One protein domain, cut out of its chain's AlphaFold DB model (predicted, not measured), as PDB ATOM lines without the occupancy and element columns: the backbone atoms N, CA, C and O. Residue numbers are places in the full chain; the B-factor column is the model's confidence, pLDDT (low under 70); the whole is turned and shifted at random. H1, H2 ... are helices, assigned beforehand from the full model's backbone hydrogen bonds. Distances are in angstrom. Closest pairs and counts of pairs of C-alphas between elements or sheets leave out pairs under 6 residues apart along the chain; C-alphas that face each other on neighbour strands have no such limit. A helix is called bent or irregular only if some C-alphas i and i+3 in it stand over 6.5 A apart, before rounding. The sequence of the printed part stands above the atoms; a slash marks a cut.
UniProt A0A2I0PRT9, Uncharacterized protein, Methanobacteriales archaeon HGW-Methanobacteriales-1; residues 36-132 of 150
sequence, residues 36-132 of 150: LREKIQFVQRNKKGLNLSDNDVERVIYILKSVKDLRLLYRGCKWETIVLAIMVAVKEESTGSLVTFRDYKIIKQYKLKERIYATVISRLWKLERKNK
ATOM      1  N   LEU A  36     137.951 230.410 204.292       89.75
ATOM      2  CA  LEU A  36     137.368 229.980 203.020       89.75
ATOM      3  C   LEU A  36     138.281 230.345 201.841       89.75
ATOM      4  O   LEU A  36     138.496 229.515 200.959       89.75
ATOM      5  N   ARG A  37     138.861 231.549 201.841       90.94
ATOM      6  CA  ARG A  37     139.812 231.991 200.813       90.94
ATOM      7  C   ARG A  37     141.053 231.099 200.765       90.94
ATOM      8  O   ARG A  37     141.456 230.720 199.670       90.94
ATOM      9  N   GLU A  38     141.609 230.707 201.911       93.81
ATOM     10  CA  GLU A  38     142.743 229.770 201.977       93.81
ATOM     11  C   GLU A  38     142.419 228.427 201.313       93.81
ATOM     12  O   GLU A  38     143.214 227.911 200.523       93.81
ATOM     13  N   LYS A  39     141.219 227.886 201.567       94.38
ATOM     14  CA  LYS A  39     140.750 226.644 200.936       94.38
ATOM     15  C   LYS A  39     140.592 226.798 199.426       94.38
ATOM     16  O   LYS A  39     141.015 225.923 198.680       94.38
ATOM     17  N   ILE A  40     140.035 227.914 198.958       94.38
ATOM     18  CA  ILE A  40     139.897 228.186 197.518       94.38
ATOM     19  C   ILE A  40     141.280 228.298 196.859       94.38
ATOM     20  O   ILE A  40     141.525 227.682 195.824       94.38
ATOM     21  N   GLN A  41     142.217 229.021 197.477       95.19
ATOM     22  CA  GLN A  41     143.594 229.115 196.986       95.19
ATOM     23  C   GLN A  41     144.300 227.759 196.979       95.19
ATOM     24  O   GLN A  41     145.131 227.496 196.111       95.19
ATOM     25  N   PHE A  42     144.001 226.891 197.944       96.25
ATOM     26  CA  PHE A  42     144.498 225.524 197.944       96.25
ATOM     27  C   PHE A  42     144.010 224.747 196.718       96.25
ATOM     28  O   PHE A  42     144.834 224.151 196.029       96.25
ATOM     29  N   VAL A  43     142.712 224.802 196.404       96.25
ATOM     30  CA  VAL A  43     142.149 224.146 195.209       96.25
ATOM     31  C   VAL A  43     142.820 224.674 193.940       96.25
ATOM     32  O   VAL A  43     143.313 223.887 193.138       96.25
ATOM     33  N   GLN A  44     142.929 225.998 193.797       95.12
ATOM     34  CA  GLN A  44     143.533 226.632 192.619       95.12
ATOM     35  C   GLN A  44     145.002 226.237 192.419       95.12
ATOM     36  O   GLN A  44     145.408 225.904 191.307       95.12
ATOM     37  N   ARG A  45     145.798 226.206 193.496       95.56
ATOM     38  CA  ARG A  45     147.211 225.786 193.434       95.56
ATOM     39  C   ARG A  45     147.373 224.322 193.034       95.56
ATOM     40  O   ARG A  45     148.343 223.969 192.373       95.56
ATOM     41  N   ASN A  46     146.427 223.480 193.431       94.69
ATOM     42  CA  ASN A  46     146.529 222.034 193.293       94.69
ATOM     43  C   ASN A  46     145.720 221.460 192.116       94.69
ATOM     44  O   ASN A  46     145.824 220.263 191.856       94.69
ATOM     45  N   LYS A  47     144.963 222.279 191.365       94.81
ATOM     46  CA  LYS A  47     144.104 221.808 190.260       94.81
ATOM     47  C   LYS A  47     144.864 221.033 189.181       94.81
ATOM     48  O   LYS A  47     144.409 219.983 188.736       94.81
ATOM     49  N   LYS A  48     146.076 221.491 188.839       92.81
ATOM     50  CA  LYS A  48     146.968 220.813 187.882       92.81
ATOM     51  C   LYS A  48     147.466 219.465 188.405       92.81
ATOM     52  O   LYS A  48     147.679 218.553 187.627       92.81
ATOM     53  N   GLY A  49     147.607 219.325 189.724       90.19
ATOM     54  CA  GLY A  49     148.048 218.079 190.350       90.19
ATOM     55  C   GLY A  49     147.050 216.930 190.210       90.19
ATOM     56  O   GLY A  49     147.452 215.792 190.413       90.19
ATOM     57  N   LEU A  50     145.788 217.218 189.868       90.88
ATOM     58  CA  LEU A  50     144.709 216.247 189.638       90.88
ATOM     59  C   LEU A  50     144.098 216.353 188.226       90.88
ATOM     60  O   LEU A  50     143.098 215.697 187.944       90.88
ATOM     61  N   ASN A  51     144.675 217.178 187.342       92.38
ATOM     62  CA  ASN A  51     144.114 217.489 186.021       92.38
ATOM     63  C   ASN A  51     142.620 217.866 186.084       92.38
ATOM     64  O   ASN A  51     141.800 217.320 185.340       92.38
ATOM     65  N   LEU A  52     142.257 218.747 187.020       93.94
ATOM     66  CA  LEU A  52     140.896 219.275 187.138       93.94
ATOM     67  C   LEU A  52     140.642 220.337 186.065       93.94
ATOM     68  O   LEU A  52     141.490 221.208 185.846       93.94
ATOM     69  N   SER A  53     139.465 220.281 185.444       94.31
ATOM     70  CA  SER A  53     138.952 221.359 184.595       94.31
ATOM     71  C   SER A  53     138.506 222.559 185.440       94.31
ATOM     72  O   SER A  53     138.344 222.453 186.658       94.31
ATOM     73  N   ASP A  54     138.283 223.712 184.810       93.00
ATOM     74  CA  ASP A  54     137.780 224.885 185.535       93.00
ATOM     75  C   ASP A  54     136.356 224.655 186.074       93.00
ATOM     76  O   ASP A  54     136.069 225.036 187.210       93.00
ATOM     77  N   ASN A  55     135.522 223.895 185.351       92.88
ATOM     78  CA  ASN A  55     134.209 223.455 185.835       92.88
ATOM     79  C   ASN A  55     134.328 222.588 187.100       92.88
ATOM     80  O   ASN A  55     133.581 222.776 188.060       92.88
ATOM     81  N   ASP A  56     135.297 221.667 187.146       94.19
ATOM     82  CA  ASP A  56     135.534 220.846 188.340       94.19
ATOM     83  C   ASP A  56     135.938 221.713 189.534       94.19
ATOM     84  O   ASP A  56     135.487 221.504 190.661       94.19
ATOM     85  N   VAL A  57     136.779 222.720 189.293       94.69
ATOM     86  CA  VAL A  57     137.208 223.663 190.328       94.69
ATOM     87  C   VAL A  57     136.018 224.447 190.877       94.69
ATOM     88  O   VAL A  57     135.896 224.583 192.097       94.69
ATOM     89  N   GLU A  58     135.119 224.923 190.019       93.88
ATOM     90  CA  GLU A  58     133.896 225.603 190.447       93.88
ATOM     91  C   GLU A  58     132.996 224.697 191.290       93.88
ATOM     92  O   GLU A  58     132.535 225.118 192.357       93.88
ATOM     93  N   ARG A  59     132.823 223.429 190.887       94.19
ATOM     94  CA  ARG A  59     132.071 222.428 191.664       94.19
ATOM     95  C   ARG A  59     132.690 222.204 193.042       94.19
ATOM     96  O   ARG A  59     131.981 222.245 194.048       94.19
ATOM     97  N   VAL A  60     134.013 222.055 193.128       95.25
ATOM     98  CA  VAL A  60     134.710 221.936 194.419       95.25
ATOM     99  C   VAL A  60     134.484 223.185 195.276       95.25
ATOM    100  O   VAL A  60     134.169 223.071 196.459       95.25
ATOM    101  N   ILE A  61     134.604 224.386 194.703       93.56
ATOM    102  CA  ILE A  61     134.379 225.647 195.426       93.56
ATOM    103  C   ILE A  61     132.937 225.739 195.937       93.56
ATOM    104  O   ILE A  61     132.722 226.195 197.063       93.56
ATOM    105  N   TYR A  62     131.959 225.301 195.147       92.69
ATOM    106  CA  TYR A  62     130.559 225.248 195.559       92.69
ATOM    107  C   TYR A  62     130.365 224.340 196.782       92.69
ATOM    108  O   TYR A  62     129.795 224.780 197.782       92.69
ATOM    109  N   ILE A  63     130.934 223.130 196.764       92.19
ATOM    110  CA  ILE A  63     130.893 222.203 197.909       92.19
ATOM    111  C   ILE A  63     131.570 222.831 199.140       92.19
ATOM    112  O   ILE A  63     131.053 222.779 200.256       92.19
ATOM    113  N   LEU A  64     132.709 223.505 198.968       92.12
ATOM    114  CA  LEU A  64     133.391 224.177 200.080       92.12
ATOM    115  C   LEU A  64     132.581 225.330 200.686       92.12
ATOM    116  O   LEU A  64     132.726 225.604 201.878       92.12
ATOM    117  N   LYS A  65     131.754 226.011 199.886       89.81
ATOM    118  CA  LYS A  65     130.838 227.060 200.357       89.81
ATOM    119  C   LYS A  65     129.619 226.478 201.076       89.81
ATOM    120  O   LYS A  65     129.142 227.100 202.023       89.81
ATOM    121  N   SER A  66     129.126 225.312 200.653       87.56
ATOM    122  CA  SER A  66     127.965 224.659 201.273       87.56
ATOM    123  C   SER A  66     128.314 223.986 202.609       87.56
ATOM    124  O   SER A  66     127.495 223.951 203.531       87.56
ATOM    125  N   VAL A  67     129.552 223.507 202.767       86.88
ATOM    126  CA  VAL A  67     130.019 222.875 204.006       86.88
ATOM    127  C   VAL A  67     130.468 223.928 205.026       86.88
ATOM    128  O   VAL A  67     131.572 224.469 204.954       86.88
ATOM    129  N   LYS A  68     129.634 224.161 206.052       79.81
ATOM    130  CA  LYS A  68     129.913 225.111 207.150       79.81
ATOM    131  C   LYS A  68     131.236 224.833 207.880       79.81
ATOM    132  O   LYS A  68     131.966 225.770 208.201       79.81
ATOM    133  N   ASP A  69     131.553 223.562 208.137       85.44
ATOM    134  CA  ASP A  69     132.802 223.151 208.786       85.44
ATOM    135  C   ASP A  69     133.317 221.814 208.230       85.44
ATOM    136  O   ASP A  69     132.664 220.777 208.342       85.44
ATOM    137  N   LEU A  70     134.532 221.829 207.669       88.69
ATOM    138  CA  LEU A  70     135.196 220.635 207.136       88.69
ATOM    139  C   LEU A  70     135.530 219.615 208.230       88.69
ATOM    140  O   LEU A  70     135.603 218.421 207.947       88.69
ATOM    141  N   ARG A  71     135.688 220.040 209.491       88.50
ATOM    142  CA  ARG A  71     135.946 219.114 210.604       88.50
ATOM    143  C   ARG A  71     134.762 218.186 210.882       88.50
ATOM    144  O   ARG A  71     134.960 217.133 211.486       88.50
ATOM    145  N   LEU A  72     133.553 218.528 210.426       87.94
ATOM    146  CA  LEU A  72     132.401 217.621 210.470       87.94
ATOM    147  C   LEU A  72     132.593 216.417 209.540       87.94
ATOM    148  O   LEU A  72     132.125 215.319 209.846       87.94
ATOM    149  N   LEU A  73     133.335 216.595 208.444       89.62
ATOM    150  CA  LEU A  73     133.681 215.512 207.530       89.62
ATOM    151  C   LEU A  73     134.729 214.605 208.170       89.62
ATOM    152  O   LEU A  73     134.520 213.402 208.289       89.62
ATOM    153  N   TYR A  74     135.828 215.155 208.680       92.44
ATOM    154  CA  TYR A  74     136.821 214.350 209.388       92.44
ATOM    155  C   TYR A  74     137.641 215.204 210.353       92.44
ATOM    156  O   TYR A  74     138.232 216.201 209.958       92.44
ATOM    157  N   ARG A  75     137.699 214.817 211.632       90.00
ATOM    158  CA  ARG A  75     138.462 215.562 212.655       90.00
ATOM    159  C   ARG A  75     139.931 215.147 212.734       90.00
ATOM    160  O   ARG A  75     140.751 215.923 213.202       90.00
ATOM    161  N   GLY A  76     140.253 213.929 212.297       89.75
ATOM    162  CA  GLY A  76     141.570 213.313 212.486       89.75
ATOM    163  C   GLY A  76     142.624 213.689 211.442       89.75
ATOM    164  O   GLY A  76     143.704 213.108 211.452       89.75
ATOM    165  N   CYS A  77     142.329 214.597 210.509       91.38
ATOM    166  CA  CYS A  77     143.289 215.028 209.496       91.38
ATOM    167  C   CYS A  77     143.241 216.538 209.275       91.38
ATOM    168  O   CYS A  77     142.350 217.241 209.761       91.38
ATOM    169  N   LYS A  78     144.247 217.038 208.554       93.88
ATOM    170  CA  LYS A  78     144.322 218.446 208.184       93.88
ATOM    171  C   LYS A  78     143.231 218.784 207.169       93.88
ATOM    172  O   LYS A  78     142.815 217.928 206.386       93.88
ATOM    173  N   TRP A  79     142.783 220.036 207.162       94.62
ATOM    174  CA  TRP A  79     141.713 220.464 206.265       94.62
ATOM    175  C   TRP A  79     142.122 220.313 204.794       94.62
ATOM    176  O   TRP A  79     141.272 219.979 203.978       94.62
ATOM    177  N   GLU A  80     143.407 220.463 204.464       96.12
ATOM    178  CA  GLU A  80     143.971 220.261 203.126       96.12
ATOM    179  C   GLU A  80     143.695 218.847 202.611       96.12
ATOM    180  O   GLU A  80     143.297 218.672 201.465       96.12
ATOM    181  N   THR A  81     143.841 217.833 203.471       96.19
ATOM    182  CA  THR A  81     143.556 216.433 203.124       96.19
ATOM    183  C   THR A  81     142.063 216.222 202.851       96.19
ATOM    184  O   THR A  81     141.705 215.454 201.963       96.19
ATOM    185  N   ILE A  82     141.188 216.918 203.583       96.31
ATOM    186  CA  ILE A  82     139.731 216.867 203.375       96.31
ATOM    187  C   ILE A  82     139.360 217.548 202.057       96.31
ATOM    188  O   ILE A  82     138.599 216.990 201.273       96.31
ATOM    189  N   VAL A  83     139.920 218.732 201.790       96.69
ATOM    190  CA  VAL A  83     139.709 219.446 200.524       96.69
ATOM    191  C   VAL A  83     140.217 218.611 199.354       96.69
ATOM    192  O   VAL A  83     139.517 218.488 198.356       96.69
ATOM    193  N   LEU A  84     141.380 217.969 199.492       97.19
ATOM    194  CA  LEU A  84     141.904 217.079 198.464       97.19
ATOM    195  C   LEU A  84     140.988 215.873 198.225       97.19
ATOM    196  O   LEU A  84     140.773 215.509 197.077       97.19
ATOM    197  N   ALA A  85     140.410 215.283 199.275       96.94
ATOM    198  CA  ALA A  85     139.430 214.209 199.121       96.94
ATOM    199  C   ALA A  85     138.200 214.666 198.317       96.94
ATOM    200  O   ALA A  85     137.741 213.938 197.444       96.94
ATOM    201  N   ILE A  86     137.709 215.886 198.559       96.62
ATOM    202  CA  ILE A  86     136.610 216.478 197.777       96.62
ATOM    203  C   ILE A  86     137.034 216.674 196.314       96.62
ATOM    204  O   ILE A  86     136.277 216.340 195.410       96.62
ATOM    205  N   MET A  87     138.251 217.171 196.070       97.25
ATOM    206  CA  MET A  87     138.792 217.330 194.715       97.25
ATOM    207  C   MET A  87     138.874 215.995 193.964       97.25
ATOM    208  O   MET A  87     138.526 215.943 192.788       97.25
ATOM    209  N   VAL A  88     139.310 214.922 194.635       96.50
ATOM    210  CA  VAL A  88     139.345 213.570 194.056       96.50
ATOM    211  C   VAL A  88     137.939 213.088 193.711       96.50
ATOM    212  O   VAL A  88     137.730 212.630 192.597       96.50
ATOM    213  N   ALA A  89     136.965 213.260 194.606       95.75
ATOM    214  CA  ALA A  89     135.593 212.833 194.332       95.75
ATOM    215  C   ALA A  89     134.968 213.562 193.139       95.75
ATOM    216  O   ALA A  89     134.347 212.925 192.295       95.75
ATOM    217  N   VAL A  90     135.176 214.879 193.022       95.38
ATOM    218  CA  VAL A  90     134.702 215.632 191.849       95.38
ATOM    219  C   VAL A  90     135.402 215.154 190.577       95.38
ATOM    220  O   VAL A  90     134.752 215.022 189.548       95.38
ATOM    221  N   LYS A  91     136.706 214.843 190.640       94.75
ATOM    222  CA  LYS A  91     137.427 214.276 189.494       94.75
ATOM    223  C   LYS A  91     136.805 212.955 189.047       94.75
ATOM    224  O   LYS A  91     136.533 212.815 187.861       94.75
ATOM    225  N   GLU A  92     136.583 212.034 189.985       94.44
ATOM    226  CA  GLU A  92     135.989 210.720 189.715       94.44
ATOM    227  C   GLU A  92     134.584 210.839 189.123       94.44
ATOM    228  O   GLU A  92     134.247 210.130 188.178       94.44
ATOM    229  N   GLU A  93     133.777 211.767 189.639       91.94
ATOM    230  CA  GLU A  93     132.430 212.021 189.132       91.94
ATOM    231  C   GLU A  93     132.457 212.593 187.707       91.94
ATOM    232  O   GLU A  93     131.703 212.145 186.847       91.94
ATOM    233  N   SER A  94     133.347 213.550 187.436       90.75
ATOM    234  CA  SER A  94     133.457 214.180 186.118       90.75
ATOM    235  C   SER A  94     134.057 213.262 185.053       90.75
ATOM    236  O   SER A  94     133.699 213.384 183.884       90.75
ATOM    237  N   THR A  95     134.969 212.353 185.413       91.00
ATOM    238  CA  THR A  95     135.543 211.389 184.457       91.00
ATOM    239  C   THR A  95     134.774 210.076 184.375       91.00
ATOM    240  O   THR A  95     135.018 209.303 183.452       91.00
ATOM    241  N   GLY A  96     133.885 209.795 185.332       90.81
ATOM    242  CA  GLY A  96     133.206 208.503 185.457       90.81
ATOM    243  C   GLY A  96     134.155 207.345 185.789       90.81
ATOM    244  O   GLY A  96     133.795 206.183 185.617       90.81
ATOM    245  N   SER A  97     135.378 207.646 186.230       89.25
ATOM    246  CA  SER A  97     136.439 206.667 186.463       89.25
ATOM    247  C   SER A  97     137.090 206.879 187.820       89.25
ATOM    248  O   SER A  97     137.312 208.009 188.250       89.25
ATOM    249  N   LEU A  98     137.405 205.774 188.496       90.06
ATOM    250  CA  LEU A  98     138.059 205.817 189.799       90.06
ATOM    251  C   LEU A  98     139.486 206.348 189.665       90.06
ATOM    252  O   LEU A  98     140.242 205.955 188.773       90.06
ATOM    253  N   VAL A  99     139.868 207.226 190.586       89.38
ATOM    254  CA  VAL A  99     141.212 207.777 190.658       89.38
ATOM    255  C   VAL A  99     142.098 206.778 191.389       89.38
ATOM    256  O   VAL A  99     141.926 206.505 192.575       89.38
ATOM    257  N   THR A 100     143.119 206.267 190.708       90.75
ATOM    258  CA  THR A 100     144.128 205.425 191.352       90.75
ATOM    259  C   THR A 100     145.060 206.287 192.204       90.75
ATOM    260  O   THR A 100     145.829 207.107 191.702       90.75
ATOM    261  N   PHE A 101     145.064 206.079 193.522       89.81
ATOM    262  CA  PHE A 101     145.801 206.932 194.471       89.81
ATOM    263  C   PHE A 101     147.320 206.941 194.239       89.81
ATOM    264  O   PHE A 101     148.022 207.876 194.632       89.81
ATOM    265  N   ARG A 102     147.846 205.882 193.616       87.06
ATOM    266  CA  ARG A 102     149.276 205.718 193.337       87.06
ATOM    267  C   ARG A 102     149.777 206.649 192.236       87.06
ATOM    268  O   ARG A 102     150.950 207.033 192.304       87.06
ATOM    269  N   ASP A 103     148.897 207.030 191.317       87.62
ATOM    270  CA  ASP A 103     149.235 207.749 190.085       87.62
ATOM    271  C   ASP A 103     149.456 209.243 190.350       87.62
ATOM    272  O   ASP A 103     150.214 209.919 189.656       87.62
ATOM    273  N   TYR A 104     148.866 209.758 191.429       90.50
ATOM    274  CA  TYR A 104     148.881 211.177 191.748       90.50
ATOM    275  C   TYR A 104     149.843 211.489 192.899       90.50
ATOM    276  O   TYR A 104     149.594 211.188 194.070       90.50
ATOM    277  N   LYS A 105     150.947 212.182 192.585       92.69
ATOM    278  CA  LYS A 105     151.949 212.633 193.576       92.69
ATOM    279  C   LYS A 105     151.327 213.465 194.703       92.69
ATOM    280  O   LYS A 105     151.713 213.324 195.863       92.69
ATOM    281  N   ILE A 106     150.336 214.288 194.369       93.44
ATOM    282  CA  ILE A 106     149.643 215.154 195.322       93.44
ATOM    283  C   ILE A 106     148.908 214.364 196.420       93.44
ATOM    284  O   ILE A 106     148.933 214.755 197.585       93.44
ATOM    285  N   ILE A 107     148.333 213.204 196.090       93.44
ATOM    286  CA  ILE A 107     147.648 212.330 197.055       93.44
ATOM    287  C   ILE A 107     148.636 211.841 198.121       93.44
ATOM    288  O   ILE A 107     148.341 211.891 199.320       93.44
ATOM    289  N   LYS A 108     149.851 211.465 197.700       92.44
ATOM    290  CA  LYS A 108     150.939 211.069 198.607       92.44
ATOM    291  C   LYS A 108     151.413 212.246 199.467       92.44
ATOM    292  O   LYS A 108     151.549 212.091 200.680       92.44
ATOM    293  N   GLN A 109     151.599 213.425 198.866       93.56
ATOM    294  CA  GLN A 109     152.070 214.633 199.555       93.56
ATOM    295  C   GLN A 109     151.159 215.039 200.723       93.56
ATOM    296  O   GLN A 109     151.642 215.326 201.818       93.56
ATOM    297  N   TYR A 110     149.841 215.006 200.520       94.06
ATOM    298  CA  TYR A 110     148.860 215.360 201.554       94.06
ATOM    299  C   TYR A 110     148.382 214.165 202.388       94.06
ATOM    300  O   TYR A 110     147.425 214.294 203.159       94.06
ATOM    301  N   LYS A 111     149.066 213.017 202.270       93.31
ATOM    302  CA  LYS A 111     148.813 211.782 203.030       93.31
ATOM    303  C   LYS A 111     147.350 211.327 202.956       93.31
ATOM    304  O   LYS A 111     146.810 210.807 203.936       93.31
ATOM    305  N   LEU A 112     146.702 211.529 201.809       94.75
ATOM    306  CA  LEU A 112     145.331 211.086 201.598       94.75
ATOM    307  C   LEU A 112     145.328 209.562 201.420       94.75
ATOM    308  O   LEU A 112     145.882 209.030 200.464       94.75
ATOM    309  N   LYS A 113     144.719 208.862 202.381       94.38
ATOM    310  CA  LYS A 113     144.529 207.405 202.360       94.38
ATOM    311  C   LYS A 113     143.092 207.079 201.966       94.38
ATOM    312  O   LYS A 113     142.186 207.825 202.333       94.38
ATOM    313  N   GLU A 114     142.873 205.929 201.340       93.00
ATOM    314  CA  GLU A 114     141.540 205.456 200.919       93.00
ATOM    315  C   GLU A 114     140.518 205.464 202.066       93.00
ATOM    316  O   GLU A 114     139.408 205.961 201.912       93.00
ATOM    317  N   ARG A 115     140.912 205.034 203.274       94.06
ATOM    318  CA  ARG A 115     140.038 205.089 204.462       94.06
ATOM    319  C   ARG A 115     139.586 206.514 204.806       94.06
ATOM    320  O   ARG A 115     138.443 206.717 205.219       94.06
ATOM    321  N   ILE A 116     140.484 207.494 204.676       94.12
ATOM    322  CA  ILE A 116     140.172 208.907 204.936       94.12
ATOM    323  C   ILE A 116     139.226 209.409 203.848       94.12
ATOM    324  O   ILE A 116     138.193 209.986 204.177       94.12
ATOM    325  N   TYR A 117     139.549 209.126 202.585       95.94
ATOM    326  CA  TYR A 117     138.715 209.456 201.434       95.94
ATOM    327  C   TYR A 117     137.283 208.936 201.602       95.94
ATOM    328  O   TYR A 117     136.348 209.732 201.685       95.94
ATOM    329  N   ALA A 118     137.118 207.627 201.804       94.44
ATOM    330  CA  ALA A 118     135.814 206.996 201.980       94.44
ATOM    331  C   ALA A 118     135.019 207.606 203.148       94.44
ATOM    332  O   ALA A 118     133.812 207.833 203.043       94.44
ATOM    333  N   THR A 119     135.692 207.932 204.257       95.25
ATOM    334  CA  THR A 119     135.033 208.564 205.411       95.25
ATOM    335  C   THR A 119     134.556 209.981 205.090       95.25
ATOM    336  O   THR A 119     133.437 210.344 205.464       95.25
ATOM    337  N   VAL A 120     135.386 210.781 204.413       95.06
ATOM    338  CA  VAL A 120     135.051 212.156 204.018       95.06
ATOM    339  C   VAL A 120     133.854 212.152 203.069       95.06
ATOM    340  O   VAL A 120     132.878 212.843 203.351       95.06
ATOM    341  N   ILE A 121     133.882 211.332 202.015       94.69
ATOM    342  CA  ILE A 121     132.809 211.283 201.009       94.69
ATOM    343  C   ILE A 121     131.506 210.737 201.597       94.69
ATOM    344  O   ILE A 121     130.454 211.353 201.440       94.69
ATOM    345  N   SER A 122     131.565 209.659 202.388       93.19
ATOM    346  CA  SER A 122     130.375 209.114 203.058       93.19
ATOM    347  C   SER A 122     129.677 210.157 203.938       93.19
ATOM    348  O   SER A 122     128.447 210.253 203.959       93.19
ATOM    349  N   ARG A 123     130.450 210.970 204.668       93.06
ATOM    350  CA  ARG A 123     129.901 212.035 205.518       93.06
ATOM    351  C   ARG A 123     129.432 213.240 204.714       93.06
ATOM    352  O   ARG A 123     128.418 213.822 205.089       93.06
ATOM    353  N   LEU A 124     130.109 213.572 203.620       91.88
ATOM    354  CA  LEU A 124     129.684 214.622 202.700       91.88
ATOM    355  C   LEU A 124     128.297 214.304 202.125       91.88
ATOM    356  O   LEU A 124     127.374 215.092 202.299       91.88
ATOM    357  N   TRP A 125     128.097 213.096 201.593       88.88
ATOM    358  CA  TRP A 125     126.789 212.658 201.090       88.88
ATOM    359  C   TRP A 125     125.714 212.572 202.174       88.88
ATOM    360  O   TRP A 125     124.530 212.775 201.904       88.88
ATOM    361  N   LYS A 126     126.082 212.247 203.420       88.44
ATOM    362  CA  LYS A 126     125.138 212.306 204.548       88.44
ATOM    363  C   LYS A 126     124.715 213.743 204.854       88.44
ATOM    364  O   LYS A 126     123.559 213.950 205.204       88.44
ATOM    365  N   LEU A 127     125.621 214.714 204.744       86.25
ATOM    366  CA  LEU A 127     125.290 216.128 204.926       86.25
ATOM    367  C   LEU A 127     124.401 216.642 203.795       86.25
ATOM    368  O   LEU A 127     123.402 217.293 204.074       86.25
ATOM    369  N   GLU A 128     124.706 216.299 202.544       82.50
ATOM    370  CA  GLU A 128     123.871 216.689 201.403       82.50
ATOM    371  C   GLU A 128     122.461 216.104 201.494       82.50
ATOM    372  O   GLU A 128     121.489 216.841 201.358       82.50
ATOM    373  N   ARG A 129     122.329 214.810 201.818       81.19
ATOM    374  CA  ARG A 129     121.016 214.168 202.004       81.19
ATOM    375  C   ARG A 129     120.218 214.732 203.173       81.19
ATOM    376  O   ARG A 129     119.004 214.752 203.104       81.19
ATOM    377  N   LYS A 130     120.870 215.186 204.245       77.88
ATOM    378  CA  LYS A 130     120.172 215.852 205.357       77.88
ATOM    379  C   LYS A 130     119.636 217.230 204.978       77.88
ATOM    380  O   LYS A 130     118.658 217.671 205.566       77.88
ATOM    381  N   ASN A 131     120.286 217.898 204.028       68.94
ATOM    382  CA  ASN A 131     119.904 219.232 203.576       68.94
ATOM    383  C   ASN A 131     118.924 219.208 202.390       68.94
ATOM    384  O   ASN A 131     118.379 220.256 202.058       68.94
ATOM    385  N   LYS A 132     118.687 218.043 201.767       61.16
ATOM    386  CA  LYS A 132     117.625 217.827 200.776       61.16
ATOM    387  C   LYS A 132     116.452 217.097 201.443       61.16
ATOM    388  O   LYS A 132     116.635 215.950 201.850       61.16
TER     389      LYS A 132
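This is residues 36 to 132 of the 150 residues of an uncharacterized protein of Methanobacteriales archaeon HGW-Methanobacteriales-1 (UniProt A0A2I0PRT9). One helix, H3, runs through the core: the helical hairpin of H1 and H2 packs on one side of it, and H5 crosses it on the other side with residues 116 to 121, then runs on past it. The short H4 sits at the later end of H1, with residues 46 to 50 of H1 touching it. The printed part has 97 residues, with five named helices in the order H1, H2, H3, H4, H5 and no named strand; the class is all helix. It is compact, with a radius of gyration of the C-alphas of 12.3 A, and the C-alphas span 33 by 27 by 27 A.

H1 is residues 36 to 50, 20.5 A from first to last C-alpha, beginning at C-alpha 36 at (137.368, 229.980, 203.020). It is irregular: C-alphas 45 and 48 are 7.5 A apart. H2 is residues 54 to 66, 18.5 A long. H3 is residues 79 to 95, 24.4 A long, with C-alpha 79 at (141.713, 220.464, 206.265). H4 is residues 105 to 109. H5, the longest with 18 residues, is residues 114 to 131, 25.8 A long, ending at C-alpha 131 at (119.904, 219.232, 203.576).

H1 and H3 are the hubs, touching three other helices each. H1 and H2 touch as a hairpin, opposite ways at a shallow tilt of 33 degrees, only just short of steep; their closest C-alphas, of Ile 40 and Ile 61, are 6.4 A apart. H1 touches H3 at a steep tilt of 50 degrees, the same way, the closest C-alphas being those of Lys 39 and Val 83, 7.3 A apart. H1 touches H4, with Gly 49 and Ile 106 closest, their C-alphas 6.0 A apart. H2 touches H3 at a steep tilt of 49 degrees, opposite ways, with the C-alphas of Val 60 and Met 87 closest at 6.2 A. H3, with residues 82 to 89 alone, touches H5 about perpendicular, at 80 degrees; the closest C-alphas, of Ala 85 and Tyr 117, are 5.3 A apart. Helix packing is mostly crossed: of four touching pairs that have a tilt, one is shallow. H3 and H4 are close but not clearly touching, H2 and H5 are near each other, and H4 and H5 are apart. In H2, H3, H4 and H5 every O i to N i+4 pair is within hydrogen-bond range; in H1, 8 of 11 are.

The two C-alphas farthest apart, of Lys 105 and Lys 132, are 35.5 A apart. The printed part has no cut. The link from H2 to H3, residues 67 to 78, is long. The mean pLDDT of the printed part is 91.7, and residues 131 to 132 are under 70.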